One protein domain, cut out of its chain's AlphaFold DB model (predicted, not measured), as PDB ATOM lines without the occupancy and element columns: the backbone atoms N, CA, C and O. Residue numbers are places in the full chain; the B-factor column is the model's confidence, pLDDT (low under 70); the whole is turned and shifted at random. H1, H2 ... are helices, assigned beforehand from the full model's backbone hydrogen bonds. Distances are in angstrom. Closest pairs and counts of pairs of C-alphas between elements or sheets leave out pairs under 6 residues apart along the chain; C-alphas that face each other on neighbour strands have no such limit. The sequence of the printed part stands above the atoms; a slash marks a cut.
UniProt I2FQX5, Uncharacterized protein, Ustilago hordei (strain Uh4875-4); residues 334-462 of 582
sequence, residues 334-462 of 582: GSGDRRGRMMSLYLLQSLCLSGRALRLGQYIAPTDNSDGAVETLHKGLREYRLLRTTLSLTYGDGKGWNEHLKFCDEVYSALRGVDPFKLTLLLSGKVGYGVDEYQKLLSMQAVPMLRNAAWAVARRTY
ATOM      1  N   GLY A 334     -43.745  55.654 -27.938       65.81
ATOM      2  CA  GLY A 334     -44.438  56.013 -29.187       65.81
ATOM      3  C   GLY A 334     -45.932  55.646 -29.180       65.81
ATOM      4  O   GLY A 334     -46.379  54.879 -28.339       65.81
ATOM      5  N   SER A 335     -46.713  56.144 -30.143       57.41
ATOM      6  CA  SER A 335     -48.183  55.971 -30.223       57.41
ATOM      7  C   SER A 335     -48.700  54.526 -30.059       57.41
ATOM      8  O   SER A 335     -49.796  54.310 -29.544       57.41
ATOM      9  N   GLY A 336     -47.898  53.507 -30.396       61.91
ATOM     10  CA  GLY A 336     -48.218  52.091 -30.151       61.91
ATOM     11  C   GLY A 336     -48.286  51.667 -28.672       61.91
ATOM     12  O   GLY A 336     -48.725  50.558 -28.369       61.91
ATOM     13  N   ASP A 337     -47.878  52.533 -27.750       80.44
ATOM     14  CA  ASP A 337     -47.770  52.244 -26.321       80.44
ATOM     15  C   ASP A 337     -49.112  52.242 -25.587       80.44
ATOM     16  O   ASP A 337     -49.318  51.479 -24.644       80.44
ATOM     17  N   ARG A 338     -50.078  53.047 -26.042       88.38
ATOM     18  CA  ARG A 338     -51.334  53.273 -25.311       88.38
ATOM     19  C   ARG A 338     -52.124  51.985 -25.067       88.38
ATOM     20  O   ARG A 338     -52.589  51.743 -23.951       88.38
ATOM     21  N   ARG A 339     -52.229  51.123 -26.085       91.94
ATOM     22  CA  ARG A 339     -52.891  49.815 -25.953       91.94
ATOM     23  C   ARG A 339     -52.122  48.889 -25.020       91.94
ATOM     24  O   ARG A 339     -52.732  48.242 -24.171       91.94
ATOM     25  N   GLY A 340     -50.793  48.863 -25.143       93.00
ATOM     26  CA  GLY A 340     -49.914  48.095 -24.262       93.00
ATOM     27  C   GLY A 340     -50.073  48.504 -22.799       93.00
ATOM     28  O   GLY A 340     -50.191  47.649 -21.919       93.00
ATOM     29  N   ARG A 341     -50.200  49.809 -22.547       92.62
ATOM     30  CA  ARG A 341     -50.500  50.364 -21.230       92.62
ATOM     31  C   ARG A 341     -51.833  49.861 -20.699       92.62
ATOM     32  O   ARG A 341     -51.864  49.308 -19.605       92.62
ATOM     33  N   MET A 342     -52.921  49.964 -21.462       95.31
ATOM     34  CA  MET A 342     -54.242  49.492 -21.016       95.31
ATOM     35  C   MET A 342     -54.276  47.974 -20.770       95.31
ATOM     36  O   MET A 342     -54.868  47.525 -19.788       95.31
ATOM     37  N   MET A 343     -53.577  47.177 -21.586       95.81
ATOM     38  CA  MET A 343     -53.396  45.738 -21.336       95.81
ATOM     39  C   MET A 343     -52.646  45.478 -20.029       95.81
ATOM     40  O   MET A 343     -53.033  44.615 -19.242       95.81
ATOM     41  N   SER A 344     -51.593  46.249 -19.763       95.88
ATOM     42  CA  SER A 344     -50.830  46.142 -18.522       95.88
ATOM     43  C   SER A 344     -51.654  46.535 -17.296       95.88
ATOM     44  O   SER A 344     -51.574  45.875 -16.264       95.88
ATOM     45  N   LEU A 345     -52.525  47.540 -17.427       96.38
ATOM     46  CA  LEU A 345     -53.480  47.909 -16.389       96.38
ATOM     47  C   LEU A 345     -54.487  46.786 -16.148       96.38
ATOM     48  O   LEU A 345     -54.807  46.513 -14.997       96.38
ATOM     49  N   TYR A 346     -54.932  46.081 -17.189       97.12
ATOM     50  CA  TYR A 346     -55.808  44.921 -17.029       97.12
ATOM     51  C   TYR A 346     -55.118  43.742 -16.322       97.12
ATOM     52  O   TYR A 346     -55.697  43.109 -15.431       97.12
ATOM     53  N   LEU A 347     -53.847  43.495 -16.639       97.06
ATOM     54  CA  LEU A 347     -53.025  42.505 -15.946       97.06
ATOM     55  C   LEU A 347     -52.813  42.864 -14.472       97.06
ATOM     56  O   LEU A 347     -53.062  42.039 -13.594       97.06
ATOM     57  N   LEU A 348     -52.399  44.098 -14.189       96.81
ATOM     58  CA  LEU A 348     -52.202  44.592 -12.827       96.81
ATOM     59  C   LEU A 348     -53.517  44.649 -12.045       96.81
ATOM     60  O   LEU A 348     -53.529  44.354 -10.855       96.81
ATOM     61  N   GLN A 349     -54.641  44.948 -12.694       95.44
ATOM     62  CA  GLN A 349     -55.967  44.899 -12.081       95.44
ATOM     63  C   GLN A 349     -56.286  43.476 -11.624       95.44
ATOM     64  O   GLN A 349     -56.708  43.274 -10.485       95.44
ATOM     65  N   SER A 350     -56.021  42.493 -12.485       94.50
ATOM     66  CA  SER A 350     -56.203  41.073 -12.169       94.50
ATOM     67  C   SER A 350     -55.191  40.545 -11.145       94.50
ATOM     68  O   SER A 350     -55.390  39.498 -10.540       94.50
ATOM     69  N   LEU A 351     -54.080  41.246 -10.929       95.31
ATOM     70  CA  LEU A 351     -53.060  40.857  -9.958       95.31
ATOM     71  C   LEU A 351     -53.303  41.489  -8.581       95.31
ATOM     72  O   LEU A 351     -53.293  40.794  -7.567       95.31
ATOM     73  N   CYS A 352     -53.520  42.803  -8.549       93.50
ATOM     74  CA  CYS A 352     -53.572  43.617  -7.335       93.50
ATOM     75  C   CYS A 352     -54.983  43.730  -6.743       93.50
ATOM     76  O   CYS A 352     -55.121  43.954  -5.538       93.50
ATOM     77  N   LEU A 353     -56.029  43.608  -7.571       89.81
ATOM     78  CA  LEU A 353     -57.426  43.796  -7.149       89.81
ATOM     79  C   LEU A 353     -58.250  42.503  -7.166       89.81
ATOM     80  O   LEU A 353     -59.315  42.445  -6.537       89.81
ATOM     81  N   SER A 354     -57.784  41.457  -7.848       81.88
ATOM     82  CA  SER A 354     -58.472  40.169  -7.856       81.88
ATOM     83  C   SER A 354     -58.560  39.552  -6.466       81.88
ATOM     84  O   SER A 354     -57.652  39.639  -5.646       81.88
ATOM     85  N   GLY A 355     -59.712  38.951  -6.178       71.75
ATOM     86  CA  GLY A 355     -60.035  38.421  -4.852       71.75
ATOM     87  C   GLY A 355     -60.624  39.447  -3.881       71.75
ATOM     88  O   GLY A 355     -61.356  39.038  -2.987       71.75
ATOM     89  N   ARG A 356     -60.415  40.756  -4.091       70.56
ATOM     90  CA  ARG A 356     -61.087  41.815  -3.305       70.56
ATOM     91  C   ARG A 356     -62.463  42.183  -3.853       70.56
ATOM     92  O   ARG A 356     -63.330  42.632  -3.109       70.56
ATOM     93  N   ALA A 357     -62.668  41.983  -5.153       60.09
ATOM     94  CA  ALA A 357     -63.939  42.222  -5.819       60.09
ATOM     95  C   ALA A 357     -64.851  40.993  -5.690       60.09
ATOM     96  O   ALA A 357     -64.853  40.101  -6.541       60.09
ATOM     97  N   LEU A 358     -65.645  40.940  -4.622       51.94
ATOM     98  CA  LEU A 358     -66.724  39.967  -4.471       51.94
ATOM     99  C   LEU A 358     -68.043  40.720  -4.260       51.94
ATOM    100  O   LEU A 358     -68.442  41.000  -3.140       51.94
ATOM    101  N   ARG A 359     -68.723  40.971  -5.390       49.84
ATOM    102  CA  ARG A 359     -70.091  41.512  -5.556       49.84
ATOM    103  C   ARG A 359     -70.257  43.035  -5.412       49.84
ATOM    104  O   ARG A 359     -70.018  43.622  -4.368       49.84
ATOM    105  N   LEU A 360     -70.756  43.642  -6.501       48.19
ATOM    106  CA  LEU A 360     -71.480  44.924  -6.564       48.19
ATOM    107  C   LEU A 360     -71.062  45.992  -5.528       48.19
ATOM    108  O   LEU A 360     -71.849  46.395  -4.677       48.19
ATOM    109  N   GLY A 361     -69.834  46.502  -5.638       53.75
ATOM    110  CA  GLY A 361     -69.450  47.755  -4.977       53.75
ATOM    111  C   GLY A 361     -68.966  47.641  -3.535       53.75
ATOM    112  O   GLY A 361     -68.679  48.670  -2.931       53.75
ATOM    113  N   GLN A 362     -68.835  46.434  -2.983       53.59
ATOM    114  CA  GLN A 362     -68.204  46.240  -1.679       53.59
ATOM    115  C   GLN A 362     -66.778  45.735  -1.878       53.59
ATOM    116  O   GLN A 362     -66.532  44.537  -2.002       53.59
ATOM    117  N   TYR A 363     -65.822  46.663  -1.913       56.75
ATOM    118  CA  TYR A 363     -64.439  46.303  -1.632       56.75
ATOM    119  C   TYR A 363     -64.378  45.951  -0.157       56.75
ATOM    120  O   TYR A 363     -64.536  46.818   0.703       56.75
ATOM    121  N   ILE A 364     -64.226  44.660   0.131       57.75
ATOM    122  CA  ILE A 364     -64.016  44.201   1.497       57.75
ATOM    123  C   ILE A 364     -62.700  44.838   1.936       57.75
ATOM    124  O   ILE A 364     -61.637  44.512   1.399       57.75
ATOM    125  N   ALA A 365     -62.789  45.796   2.864       62.38
ATOM    126  CA  ALA A 365     -61.614  46.280   3.566       62.38
ATOM    127  C   ALA A 365     -60.893  45.039   4.105       62.38
ATOM    128  O   ALA A 365     -61.579  44.152   4.623       62.38
ATOM    129  N   PRO A 366     -59.570  44.920   3.920       61.16
ATOM    130  CA  PRO A 366     -58.840  43.728   4.316       61.16
ATOM    131  C   PRO A 366     -59.154  43.436   5.783       61.16
ATOM    132  O   PRO A 366     -58.745  44.183   6.665       61.16
ATOM    133  N   THR A 367     -59.945  42.392   6.032       66.06
ATOM    134  CA  THR A 367     -60.245  41.950   7.391       66.06
ATOM    135  C   THR A 367     -58.927  41.559   8.038       66.06
ATOM    136  O   THR A 367     -58.110  40.922   7.372       66.06
ATOM    137  N   ASP A 368     -58.725  41.883   9.314       67.00
ATOM    138  CA  ASP A 368     -57.455  41.648  10.024       67.00
ATOM    139  C   ASP A 368     -57.022  40.173  10.103       67.00
ATOM    140  O   ASP A 368     -55.900  39.864  10.504       67.00
ATOM    141  N   ASN A 369     -57.873  39.254   9.647       74.69
ATOM    142  CA  ASN A 369     -57.526  37.857   9.441       74.69
ATOM    143  C   ASN A 369     -56.473  37.715   8.330       74.69
ATOM    144  O   ASN A 369     -56.784  37.704   7.135       74.69
ATOM    145  N   SER A 370     -55.220  37.529   8.754       71.38
ATOM    146  CA  SER A 370     -54.046  37.306   7.900       71.38
ATOM    147  C   SER A 370     -54.238  36.198   6.864       71.38
ATOM    148  O   SER A 370     -53.693  36.285   5.765       71.38
ATOM    149  N   ASP A 371     -55.030  35.177   7.189       78.56
ATOM    150  CA  ASP A 371     -55.207  34.003   6.333       78.56
ATOM    151  C   ASP A 371     -55.998  34.328   5.057       78.56
ATOM    152  O   ASP A 371     -55.652  33.855   3.974       78.56
ATOM    153  N   GLY A 372     -56.997  35.214   5.145       81.25
ATOM    154  CA  GLY A 372     -57.793  35.616   3.980       81.25
ATOM    155  C   GLY A 372     -56.987  36.441   2.973       81.25
ATOM    156  O   GLY A 372     -57.164  36.309   1.761       81.25
ATOM    157  N   ALA A 373     -56.044  37.258   3.456       80.62
ATOM    158  CA  ALA A 373     -55.193  38.077   2.596       80.62
ATOM    159  C   ALA A 373     -54.316  37.212   1.673       80.62
ATOM    160  O   ALA A 373     -54.221  37.481   0.473       80.62
ATOM    161  N   VAL A 374     -53.737  36.131   2.202       83.62
ATOM    162  CA  VAL A 374     -52.893  35.205   1.431       83.62
ATOM    163  C   VAL A 374     -53.706  34.473   0.358       83.62
ATOM    164  O   VAL A 374     -53.248  34.326  -0.777       83.62
ATOM    165  N   GLU A 375     -54.942  34.075   0.664       86.00
ATOM    166  CA  GLU A 375     -55.823  33.436  -0.318       86.00
ATOM    167  C   GLU A 375     -56.179  34.380  -1.478       86.00
ATOM    168  O   GLU A 375     -56.070  33.991  -2.647       86.00
ATOM    169  N   THR A 376     -56.534  35.637  -1.177       86.19
ATOM    170  CA  THR A 376     -56.824  36.640  -2.221       86.19
ATOM    171  C   THR A 376     -55.621  36.881  -3.130       86.19
ATOM    172  O   THR A 376     -55.772  36.900  -4.354       86.19
ATOM    173  N   LEU A 377     -54.415  36.943  -2.559       89.12
ATOM    174  CA  LEU A 377     -53.169  37.061  -3.311       89.12
ATOM    175  C   LEU A 377     -52.942  35.856  -4.230       89.12
ATOM    176  O   LEU A 377     -52.665  36.018  -5.418       89.12
ATOM    177  N   HIS A 378     -53.110  34.633  -3.724       90.50
ATOM    178  CA  HIS A 378     -52.975  33.425  -4.540       90.50
ATOM    179  C   HIS A 378     -53.991  33.346  -5.680       90.50
ATOM    180  O   HIS A 378     -53.689  32.757  -6.724       90.50
ATOM    181  N   LYS A 379     -55.192  33.898  -5.491       91.06
ATOM    182  CA  LYS A 379     -56.192  34.010  -6.553       91.06
ATOM    183  C   LYS A 379     -55.727  34.989  -7.632       91.06
ATOM    184  O   LYS A 379     -55.651  34.584  -8.791       91.06
ATOM    185  N   GLY A 380     -55.313  36.201  -7.256       92.12
ATOM    186  CA  GLY A 380     -54.784  37.191  -8.203       92.12
ATOM    187  C   GLY A 380     -53.558  36.690  -8.973       92.12
ATOM    188  O   GLY A 380     -53.494  36.806 -10.193       92.12
ATOM    189  N   LEU A 381     -52.627  35.999  -8.305       95.00
ATOM    190  CA  LEU A 381     -51.455  35.397  -8.956       95.00
ATOM    191  C   LEU A 381     -51.823  34.325  -9.999       95.00
ATOM    192  O   LEU A 381     -51.105  34.155 -10.986       95.00
ATOM    193  N   ARG A 382     -52.902  33.565  -9.777       95.44
ATOM    194  CA  ARG A 382     -53.382  32.552 -10.731       95.44
ATOM    195  C   ARG A 382     -54.078  33.199 -11.923       95.44
ATOM    196  O   ARG A 382     -53.751  32.859 -13.059       95.44
ATOM    197  N   GLU A 383     -54.983  34.136 -11.664       94.50
ATOM    198  CA  GLU A 383     -55.707  34.880 -12.701       94.50
ATOM    199  C   GLU A 383     -54.747  35.669 -13.592       94.50
ATOM    200  O   GLU A 383     -54.847  35.580 -14.812       94.50
ATOM    201  N   TYR A 384     -53.746  36.326 -13.001       96.44
ATOM    202  CA  TYR A 384     -52.687  37.014 -13.734       96.44
ATOM    203  C   TYR A 384     -51.987  36.104 -14.748       96.44
ATOM    204  O   TYR A 384     -51.841  36.482 -15.904       96.44
ATOM    205  N   ARG A 385     -51.571  34.890 -14.353       97.44
ATOM    206  CA  ARG A 385     -50.882  33.966 -15.274       97.44
ATOM    207  C   ARG A 385     -51.767  33.571 -16.450       97.44
ATOM    208  O   ARG A 385     -51.302  33.579 -17.584       97.44
ATOM    209  N   LEU A 386     -53.026  33.228 -16.173       96.69
ATOM    210  CA  LEU A 386     -53.987  32.839 -17.207       96.69
ATOM    211  C   LEU A 386     -54.259  33.999 -18.167       96.69
ATOM    212  O   LEU A 386     -54.213  33.820 -19.385       96.69
ATOM    213  N   LEU A 387     -54.483  35.195 -17.621       96.50
ATOM    214  CA  LEU A 387     -54.729  36.389 -18.412       96.50
ATOM    215  C   LEU A 387     -53.495  36.778 -19.232       96.50
ATOM    216  O   LEU A 387     -53.626  37.051 -20.417       96.50
ATOM    217  N   ARG A 388     -52.294  36.719 -18.647       96.62
ATOM    218  CA  ARG A 388     -51.023  36.957 -19.344       96.62
ATOM    219  C   ARG A 388     -50.871  36.035 -20.544       96.62
ATOM    220  O   ARG A 388     -50.651  36.522 -21.643       96.62
ATOM    221  N   THR A 389     -51.045  34.725 -20.361       96.75
ATOM    222  CA  THR A 389     -50.981  33.762 -21.471       96.75
ATOM    223  C   THR A 389     -52.031  34.057 -22.540       96.75
ATOM    224  O   THR A 389     -51.721  33.983 -23.725       96.75
ATOM    225  N   THR A 390     -53.247  34.431 -22.133       96.50
ATOM    226  CA  THR A 390     -54.328  34.790 -23.062       96.50
ATOM    227  C   THR A 390     -53.960  36.027 -23.880       96.50
ATOM    228  O   THR A 390     -54.035  35.990 -25.100       96.50
ATOM    229  N   LEU A 391     -53.498  37.104 -23.242       95.88
ATOM    230  CA  LEU A 391     -53.123  38.337 -23.937       95.88
ATOM    231  C   LEU A 391     -51.899  38.143 -24.844       95.88
ATOM    232  O   LEU A 391     -51.916  38.620 -25.975       95.88
ATOM    233  N   SER A 392     -50.881  37.394 -24.402       95.25
ATOM    234  CA  SER A 392     -49.724  37.038 -25.240       95.25
ATOM    235  C   SER A 392     -50.123  36.239 -26.475       95.25
ATOM    236  O   SER A 392     -49.607  36.486 -27.560       95.25
ATOM    237  N   LEU A 393     -51.069  35.311 -26.340       95.69
ATOM    238  CA  LEU A 393     -51.589  34.558 -27.474       95.69
ATOM    239  C   LEU A 393     -52.384  35.453 -28.437       95.69
ATOM    240  O   LEU A 393     -52.222  35.339 -29.648       95.69
ATOM    241  N   THR A 394     -53.248  36.320 -27.906       95.06
ATOM    242  CA  THR A 394     -54.177  37.115 -28.715       95.06
ATOM    243  C   THR A 394     -53.486  38.271 -29.444       95.06
ATOM    244  O   THR A 394     -53.780  38.516 -30.610       95.06
ATOM    245  N   TYR A 395     -52.570  38.980 -28.782       92.56
ATOM    246  CA  TYR A 395     -51.877  40.146 -29.354       92.56
ATOM    247  C   TYR A 395     -50.478  39.828 -29.890       92.56
ATOM    248  O   TYR A 395     -49.855  40.678 -30.529       92.56
ATOM    249  N   GLY A 396     -49.985  38.613 -29.642       91.62
ATOM    250  CA  GLY A 396     -48.619  38.207 -29.942       91.62
ATOM    251  C   GLY A 396     -47.577  38.887 -29.050       91.62
ATOM    252  O   GLY A 396     -47.851  39.827 -28.297       91.62
ATOM    253  N   ASP A 397     -46.323  38.465 -29.207       83.19
ATOM    254  CA  ASP A 397     -45.156  39.056 -28.532       83.19
ATOM    255  C   ASP A 397     -44.700  40.376 -29.195       83.19
ATOM    256  O   ASP A 397     -43.510  40.711 -29.245       83.19
ATOM    257  N   GLY A 398     -45.656  41.123 -29.759       75.62
ATOM    258  CA  GLY A 398     -45.420  42.361 -30.492       75.62
ATOM    259  C   GLY A 398     -44.586  43.357 -29.683       75.62
ATOM    260  O   GLY A 398     -44.775  43.534 -28.481       75.62
ATOM    261  N   LYS A 399     -43.658  44.044 -30.361       69.94
ATOM    262  CA  LYS A 399     -42.622  44.877 -29.723       69.94
ATOM    263  C   LYS A 399     -43.157  46.003 -28.822       69.94
ATOM    264  O   LYS A 399     -42.408  46.465 -27.971       69.94
ATOM    265  N   GLY A 400     -44.414  46.425 -28.984       80.12
ATOM    266  CA  GLY A 400     -44.955  47.630 -28.345       80.12
ATOM    267  C   GLY A 400     -45.310  47.515 -26.859       80.12
ATOM    268  O   GLY A 400     -45.215  48.506 -26.156       80.12
ATOM    269  N   TRP A 401     -45.688  46.338 -26.349       89.62
ATOM    270  CA  TRP A 401     -46.184  46.211 -24.963       89.62
ATOM    271  C   TRP A 401     -45.267  45.404 -24.035       89.62
ATOM    272  O   TRP A 401     -45.560  45.244 -22.850       89.62
ATOM    273  N   ASN A 402     -44.123  44.943 -24.549       89.69
ATOM    274  CA  ASN A 402     -43.157  44.146 -23.794       89.69
ATOM    275  C   ASN A 402     -42.565  44.903 -22.595       89.69
ATOM    276  O   ASN A 402     -42.293  44.291 -21.567       89.69
ATOM    277  N   GLU A 403     -42.365  46.221 -22.691       89.69
ATOM    278  CA  GLU A 403     -41.866  47.027 -21.564       89.69
ATOM    279  C   GLU A 403     -42.884  47.090 -20.427       89.69
ATOM    280  O   GLU A 403     -42.562  46.812 -19.271       89.69
ATOM    281  N   HIS A 404     -44.147  47.339 -20.768       92.06
ATOM    282  CA  HIS A 404     -45.232  47.301 -19.802       92.06
ATOM    283  C   HIS A 404     -45.438  45.909 -19.197       92.06
ATOM    284  O   HIS A 404     -45.735  45.793 -18.005       92.06
ATOM    285  N   LEU A 405     -45.259  44.853 -19.995       93.31
ATOM    286  CA  LEU A 405     -45.349  43.474 -19.527       93.31
ATOM    287  C   LEU A 405     -44.227  43.140 -18.537       93.31
ATOM    288  O   LEU A 405     -44.511  42.536 -17.505       93.31
ATOM    289  N   LYS A 406     -42.990  43.594 -18.792       94.06
ATOM    290  CA  LYS A 406     -41.865  43.442 -17.850       94.06
ATOM    291  C   LYS A 406     -42.197  44.037 -16.487       94.06
ATOM    292  O   LYS A 406     -42.008  43.362 -15.482       94.06
ATOM    293  N   PHE A 407     -42.758  45.250 -16.439       94.81
ATOM    294  CA  PHE A 407     -43.193  45.831 -15.165       94.81
ATOM    295  C   PHE A 407     -44.210  44.936 -14.447       94.81
ATOM    296  O   PHE A 407     -44.061  44.658 -13.258       94.81
ATOM    297  N   CYS A 408     -45.213  44.437 -15.172       96.69
ATOM    298  CA  CYS A 408     -46.219  43.543 -14.605       96.69
ATOM    299  C   CYS A 408     -45.606  42.238 -14.070       96.69
ATOM    300  O   CYS A 408     -46.003  41.781 -13.000       96.69
ATOM    301  N   ASP A 409     -44.649  41.653 -14.794       97.06
ATOM    302  CA  ASP A 409     -43.943  40.426 -14.405       97.06
ATOM    303  C   ASP A 409     -43.073  40.641 -13.156       97.06
ATOM    304  O   ASP A 409     -43.000  39.774 -12.280       97.06
ATOM    305  N   GLU A 410     -42.454  41.815 -13.024       97.38
ATOM    306  CA  GLU A 410     -41.671  42.175 -11.844       97.38
ATOM    307  C   GLU A 410     -42.560  42.406 -10.614       97.38
ATOM    308  O   GLU A 410     -42.249  41.895  -9.532       97.38
ATOM    309  N   VAL A 411     -43.709  43.078 -10.773       97.00
ATOM    310  CA  VAL A 411     -44.722  43.204  -9.706       97.00
ATOM    311  C   VAL A 411     -45.263  41.827  -9.325       97.00
ATOM    312  O   VAL A 411     -45.348  41.495  -8.143       97.00
ATOM    313  N   TYR A 412     -45.562  40.981 -10.311       97.44
ATOM    314  CA  TYR A 412     -45.961  39.592 -10.098       97.44
ATOM    315  C   TYR A 412     -44.913  38.816  -9.290       97.44
ATOM    316  O   TYR A 412     -45.256  38.117  -8.334       97.44
ATOM    317  N   SER A 413     -43.631  38.950  -9.640       97.50
ATOM    318  CA  SER A 413     -42.525  38.316  -8.922       97.50
ATOM    319  C   SER A 413     -42.414  38.819  -7.486       97.50
ATOM    320  O   SER A 413     -42.214  37.994  -6.594       97.50
ATOM    321  N   ALA A 414     -42.540  40.130  -7.259       95.94
ATOM    322  CA  ALA A 414     -42.489  40.723  -5.925       95.94
ATOM    323  C   ALA A 414     -43.637  40.200  -5.050       95.94
ATOM    324  O   ALA A 414     -43.418  39.706  -3.949       95.94
ATOM    325  N   LEU A 415     -44.862  40.201  -5.579       95.00
ATOM    326  CA  LEU A 415     -46.042  39.715  -4.865       95.00
ATOM    327  C   LEU A 415     -46.006  38.205  -4.611       95.00
ATOM    328  O   LEU A 415     -46.374  37.755  -3.529       95.00
ATOM    329  N   ARG A 416     -45.518  37.410  -5.568       95.50
ATOM    330  CA  ARG A 416     -45.329  35.963  -5.390       95.50
ATOM    331  C   ARG A 416     -44.301  35.648  -4.305       95.50
ATOM    332  O   ARG A 416     -44.489  34.683  -3.570       95.50
ATOM    333  N   GLY A 417     -43.213  36.415  -4.257       94.69
ATOM    334  CA  GLY A 417     -42.164  36.276  -3.249       94.69
ATOM    335  C   GLY A 417     -42.532  36.875  -1.895       94.69
ATOM    336  O   GLY A 417     -41.803  36.653  -0.937       94.69
ATOM    337  N   VAL A 418     -43.646  37.616  -1.814       92.38
ATOM    338  CA  VAL A 418     -43.966  38.477  -0.669       92.38
ATOM    339  C   VAL A 418     -42.758  39.372  -0.349       92.38
ATOM    340  O   VAL A 418     -42.336  39.479   0.796       92.38
ATOM    341  N   ASP A 419     -42.170  39.963  -1.394       93.81
ATOM    342  CA  ASP A 419     -40.952  40.771  -1.327       93.81
ATOM    343  C   ASP A 419     -41.301  42.274  -1.310       93.81
ATOM    344  O   ASP A 419     -41.524  42.877  -2.371       93.81
ATOM    345  N   PRO A 420     -41.391  42.882  -0.111       91.81
ATOM    346  CA  PRO A 420     -41.689  44.298   0.055       91.81
ATOM    347  C   PRO A 420     -40.646  45.207  -0.599       91.81
ATOM    348  O   PRO A 420     -41.010  46.177  -1.262       91.81
ATOM    349  N   PHE A 421     -39.364  44.865  -0.487       92.06
ATOM    350  CA  PHE A 421     -38.265  45.688  -0.988       92.06
ATOM    351  C   PHE A 421     -38.253  45.739  -2.510       92.06
ATOM    352  O   PHE A 421     -38.086  46.809  -3.097       92.06
ATOM    353  N   LYS A 422     -38.509  44.602  -3.165       94.19
ATOM    354  CA  LYS A 422     -38.627  44.556  -4.623       94.19
ATOM    355  C   LYS A 422     -39.801  45.397  -5.122       94.19
ATOM    356  O   LYS A 422     -39.634  46.143  -6.085       94.19
ATOM    357  N   LEU A 423     -40.967  45.330  -4.467       94.12
ATOM    358  CA  LEU A 423     -42.104  46.186  -4.834       94.12
ATOM    359  C   LEU A 423     -41.776  47.667  -4.625       94.12
ATOM    360  O   LEU A 423     -42.070  48.492  -5.486       94.12
ATOM    361  N   THR A 424     -41.126  48.001  -3.517       91.62
ATOM    362  CA  THR A 424     -40.655  49.354  -3.233       91.62
ATOM    363  C   THR A 424     -39.697  49.864  -4.312       91.62
ATOM    364  O   THR A 424     -39.882  50.962  -4.837       91.62
ATOM    365  N   LEU A 425     -38.718  49.057  -4.722       92.25
ATOM    366  CA  LEU A 425     -37.801  49.413  -5.803       92.25
ATOM    367  C   LEU A 425     -38.558  49.669  -7.117       92.25
ATOM    368  O   LEU A 425     -38.284  50.655  -7.800       92.25
ATOM    369  N   LEU A 426     -39.556  48.842  -7.432       93.56
ATOM    370  CA  LEU A 426     -40.408  49.005  -8.614       93.56
ATOM    371  C   LEU A 426     -41.208  50.311  -8.585       93.56
ATOM    372  O   LEU A 426     -41.199  51.065  -9.559       93.56
ATOM    373  N   LEU A 427     -41.861  50.604  -7.461       91.75
ATOM    374  CA  LEU A 427     -42.651  51.822  -7.280       91.75
ATOM    375  C   LEU A 427     -41.778  53.088  -7.310       91.75
ATOM    376  O   LEU A 427     -42.221  54.124  -7.804       91.75
ATOM    377  N   SER A 428     -40.510  52.983  -6.898       89.88
ATOM    378  CA  SER A 428     -39.546  54.090  -6.969       89.88
ATOM    379  C   SER A 428     -39.116  54.480  -8.369       89.88
ATOM    380  O   SER A 428     -38.511  55.535  -8.548       89.88
ATOM    381  N   GLY A 429     -39.388  53.638  -9.369       88.94
ATOM    382  CA  GLY A 429     -38.867  53.847 -10.713       88.94
ATOM    383  C   GLY A 429     -37.337  53.777 -10.794       88.94
ATOM    384  O   GLY A 429     -36.784  54.121 -11.830       88.94
ATOM    385  N   LYS A 430     -36.635  53.299  -9.751       87.94
ATOM    386  CA  LYS A 430     -35.181  53.027  -9.771       87.94
ATOM    387  C   LYS A 430     -34.823  51.772 -10.581       87.94
ATOM    388  O   LYS A 430     -33.715  51.254 -10.480       87.94
ATOM    389  N   VAL A 431     -35.767  51.254 -11.357       86.62
ATOM    390  CA  VAL A 431     -35.587  50.068 -12.190       86.62
ATOM    391  C   VAL A 431     -35.173  50.523 -13.585       86.62
ATOM    392  O   VAL A 431     -35.595  51.578 -14.045       86.62
ATOM    393  N   GLY A 432     -34.325  49.750 -14.265       87.00
ATOM    394  CA  GLY A 432     -33.734  50.116 -15.562       87.00
ATOM    395  C   GLY A 432     -34.707  50.213 -16.748       87.00
ATOM    396  O   GLY A 432     -34.262  50.146 -17.890       87.00
ATOM    397  N   TYR A 433     -36.015  50.323 -16.511       85.75
ATOM    398  CA  TYR A 433     -37.043  50.521 -17.529       85.75
ATOM    399  C   TYR A 433     -38.089  51.534 -17.044       85.75
ATOM    400  O   TYR A 433     -38.267  51.741 -15.843       85.75
ATOM    401  N   GLY A 434     -38.777  52.182 -17.987       85.12
ATOM    402  CA  GLY A 434     -39.802  53.173 -17.675       85.12
ATOM    403  C   GLY A 434     -40.985  52.541 -16.944       85.12
ATOM    404  O   GLY A 434     -41.493  51.502 -17.361       85.12
ATOM    405  N   VAL A 435     -41.434  53.176 -15.862       87.00
ATOM    406  CA  VAL A 435     -42.641  52.769 -15.138       87.00
ATOM    407  C   VAL A 435     -43.699  53.844 -15.312       87.00
ATOM    408  O   VAL A 435     -43.457  55.006 -14.986       87.00
ATOM    409  N   ASP A 436     -44.864  53.448 -15.814       89.62
ATOM    410  CA  ASP A 436     -45.976  54.358 -16.034       89.62
ATOM    411  C   ASP A 436     -46.706  54.623 -14.710       89.62
ATOM    412  O   ASP A 436     -46.923  53.720 -13.898       89.62
ATOM    413  N   GLU A 437     -47.078  55.877 -14.470       89.25
ATOM    414  CA  GLU A 437     -47.673  56.284 -13.195       89.25
ATOM    415  C   GLU A 437     -49.020  55.593 -12.927       89.25
ATOM    416  O   GLU A 437     -49.325  55.278 -11.779       89.25
ATOM    417  N   TYR A 438     -49.800  55.240 -13.956       90.75
ATOM    418  CA  TYR A 438     -51.020  54.456 -13.751       90.75
ATOM    419  C   TYR A 438     -50.709  53.038 -13.269       90.75
ATOM    420  O   TYR A 438     -51.398  52.503 -12.395       90.75
ATOM    421  N   GLN A 439     -49.650  52.433 -13.812       93.94
ATOM    422  CA  GLN A 439     -49.181  51.126 -13.363       93.94
ATOM    423  C   GLN A 439     -48.701  51.184 -11.908       93.94
ATOM    424  O   GLN A 439     -49.003  50.269 -11.133       93.94
ATOM    425  N   LYS A 440     -48.015  52.268 -11.509       92.62
ATOM    426  CA  LYS A 440     -47.633  52.502 -10.107       92.62
ATOM    427  C   LYS A 440     -48.859  52.619  -9.217       92.62
ATOM    428  O   LYS A 440     -48.966  51.845  -8.272       92.62
ATOM    429  N   LEU A 441     -49.806  53.501  -9.545       91.06
ATOM    430  CA  LEU A 441     -51.026  53.716  -8.754       91.06
ATOM    431  C   LEU A 441     -51.803  52.420  -8.519       91.06
ATOM    432  O   LEU A 441     -52.274  52.153  -7.413       91.06
ATOM    433  N   LEU A 442     -51.900  51.571  -9.537       93.31
ATOM    434  CA  LEU A 442     -52.575  50.287  -9.406       93.31
ATOM    435  C   LEU A 442     -51.765  49.276  -8.584       93.31
ATOM    436  O   LEU A 442     -52.327  48.533  -7.781       93.31
ATOM    437  N   SER A 443     -50.440  49.271  -8.733       94.25
ATOM    438  CA  SER A 443     -49.536  48.433  -7.932       94.25
ATOM    439  C   SER A 443     -49.526  48.845  -6.458       94.25
ATOM    440  O   SER A 443     -49.433  47.991  -5.575       94.25
ATOM    441  N   MET A 444     -49.726  50.132  -6.167       91.44
ATOM    442  CA  MET A 444     -49.869  50.643  -4.805       91.44
ATOM    443  C   MET A 444     -51.068  50.046  -4.062       91.44
ATOM    444  O   MET A 444     -51.025  49.895  -2.844       91.44
ATOM    445  N   GLN A 445     -52.109  49.593  -4.766       90.31
ATOM    446  CA  GLN A 445     -53.244  48.900  -4.140       90.31
ATOM    447  C   GLN A 445     -52.837  47.568  -3.478       90.31
ATOM    448  O   GLN A 445     -53.528  47.074  -2.576       90.31
ATOM    449  N   ALA A 446     -51.703  46.982  -3.878       91.50
ATOM    450  CA  ALA A 446     -51.154  45.776  -3.266       91.50
ATOM    451  C   ALA A 446     -50.341  46.057  -1.985       91.50
ATOM    452  O   ALA A 446     -50.148  45.137  -1.187       91.50
ATOM    453  N   VAL A 447     -49.928  47.309  -1.742       91.00
ATOM    454  CA  VAL A 447     -49.068  47.702  -0.610       91.00
ATOM    455  C   VAL A 447     -49.651  47.298   0.749       91.00
ATOM    456  O   VAL A 447     -48.937  46.632   1.497       91.00
ATOM    457  N   PRO A 448     -50.928  47.578   1.093       88.31
ATOM    458  CA  PRO A 448     -51.469  47.184   2.399       88.31
ATOM    459  C   PRO A 448     -51.429  45.668   2.639       88.31
ATOM    460  O   PRO A 448     -51.139  45.208   3.739       88.31
ATOM    461  N   MET A 449     -51.685  44.879   1.597       87.75
ATOM    462  CA  MET A 449     -51.653  43.419   1.674       87.75
ATOM    463  C   MET A 449     -50.222  42.906   1.843       87.75
ATOM    464  O   MET A 449     -49.984  42.053   2.697       87.75
ATOM    465  N   LEU A 450     -49.271  43.439   1.071       90.12
ATOM    466  CA  LEU A 450     -47.866  43.055   1.174       90.12
ATOM    467  C   LEU A 450     -47.279  43.443   2.535       90.12
ATOM    468  O   LEU A 450     -46.612  42.626   3.160       90.12
ATOM    469  N   ARG A 451     -47.622  44.635   3.042       90.12
ATOM    470  CA  ARG A 451     -47.294  45.091   4.400       90.12
ATOM    471  C   ARG A 451     -47.794  44.115   5.459       90.12
ATOM    472  O   ARG A 451     -47.046  43.746   6.355       90.12
ATOM    473  N   ASN A 452     -49.049  43.680   5.362       88.44
ATOM    474  CA  ASN A 452     -49.629  42.750   6.333       88.44
ATOM    475  C   ASN A 452     -48.943  41.381   6.292       88.44
ATOM    476  O   ASN A 452     -48.698  40.784   7.339       88.44
ATOM    477  N   ALA A 453     -48.605  40.896   5.098       88.56
ATOM    478  CA  ALA A 453     -47.876  39.646   4.937       88.56
ATOM    479  C   ALA A 453     -46.440  39.757   5.484       88.56
ATOM    480  O   ALA A 453     -46.012  38.895   6.252       88.56
ATOM    481  N   ALA A 454     -45.736  40.851   5.179       89.06
ATOM    482  CA  ALA A 454     -44.413  41.156   5.721       89.06
ATOM    483  C   ALA A 454     -44.437  41.262   7.254       89.06
ATOM    484  O   ALA A 454     -43.601  40.669   7.931       89.06
ATOM    485  N   TRP A 455     -45.446  41.931   7.817       90.81
ATOM    486  CA  TRP A 455     -45.657  42.019   9.262       90.81
ATOM    487  C   TRP A 455     -45.902  40.650   9.903       90.81
ATOM    488  O   TRP A 455     -45.320  40.337  10.942       90.81
ATOM    489  N   ALA A 456     -46.717  39.797   9.280       90.06
ATOM    490  CA  ALA A 456     -46.959  38.442   9.770       90.06
ATOM    491  C   ALA A 456     -45.672  37.599   9.788       90.06
ATOM    492  O   ALA A 456     -45.445  36.842  10.734       90.06
ATOM    493  N   VAL A 457     -44.809  37.752   8.778       88.94
ATOM    494  CA  VAL A 457     -43.480  37.124   8.753       88.94
ATOM    495  C   VAL A 457     -42.596  37.700   9.859       88.94
ATOM    496  O   VAL A 457     -42.040  36.932  10.644       88.94
ATOM    497  N   ALA A 458     -42.529  39.026   9.995       90.25
ATOM    498  CA  ALA A 458     -41.730  39.689  11.021       90.25
ATOM    499  C   ALA A 458     -42.118  39.231  12.437       90.25
ATOM    500  O   ALA A 458     -41.247  38.847  13.215       90.25
ATOM    501  N   ARG A 459     -43.420  39.147  12.746       92.31
ATOM    502  CA  ARG A 459     -43.925  38.630  14.032       92.31
ATOM    503  C   ARG A 459     -43.547  37.182  14.307       92.31
ATOM    504  O   ARG A 459     -43.453  36.793  15.466       92.31
ATOM    505  N   ARG A 460     -43.371  36.351  13.278       92.31
ATOM    506  CA  ARG A 460     -42.954  34.950  13.455       92.31
ATOM    507  C   ARG A 460     -41.453  34.853  13.700       92.31
ATOM    508  O   ARG A 460     -41.044  34.112  14.598       92.31
ATOM    509  N   THR A 461     -40.673  35.618  12.947       93.25
ATOM    510  CA  THR A 461     -39.207  35.548  12.924       93.25
ATOM    511  C   THR A 461     -38.558  36.285  14.090       93.25
ATOM    512  O   THR A 461     -37.609  35.773  14.679       93.25
ATOM    513  N   TYR A 462     -39.082  37.449  14.467       93.56
ATOM    514  CA  TYR A 462     -38.467  38.319  15.466       93.56
ATOM    515  C   TYR A 462     -39.276  38.339  16.768       93.56
ATOM    516  O   TYR A 462     -40.496  38.177  16.782       93.56
TER     517      TYR A 462
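Overview. This is residues 334 to 462 of the 582 residues of an uncharacterized protein of Ustilago hordei (strain Uh4875-4) (UniProt I2FQX5). H1, H2 and H3 form an up-and-down bundle, each running against the one before; H5 packs on H1, H4 packs on H3, and H6 slants away from one end. The printed part has 129 residues with six named helices, H1 to H6, and no named strand: all helix. It is compact, radius of gyration of the C-alphas 15.0 A, spanning 47 by 36 by 22 A.

Arrangement. H1, residues 337 to 352, and H2, residues 370 to 395, are a hairpin; their closest C-alphas, Leu 351 and Gly 380, are 4.4 A apart. H3, residues 402 to 417, touches H1, closest C-alphas Ser 344 and His 404, 5.9 A. H6, residues 447 to 461, touches H2 with a steep tilt of 50 degrees, closest C-alphas Ala 373 and Met 449, 6.5 A; H2 touches it with residues 370 to 374 alone. O i to N i+4 pairs within hydrogen-bond range number 21 of 22 in H2.

Along the chain. H1 begins at C-alpha 337 (-47.770, 52.244, -26.321). H2 is 37.4 A long. H4 is residues 420 to 427, H5 437 to 444. H6 ends at C-alpha 461 (-39.207, 35.548, 12.924).

Size, cuts and confidence. The printed part has no cut. The H1 to H2 link is long. Residues 334 to 336, 357 to 368 and 399 have pLDDT under 70.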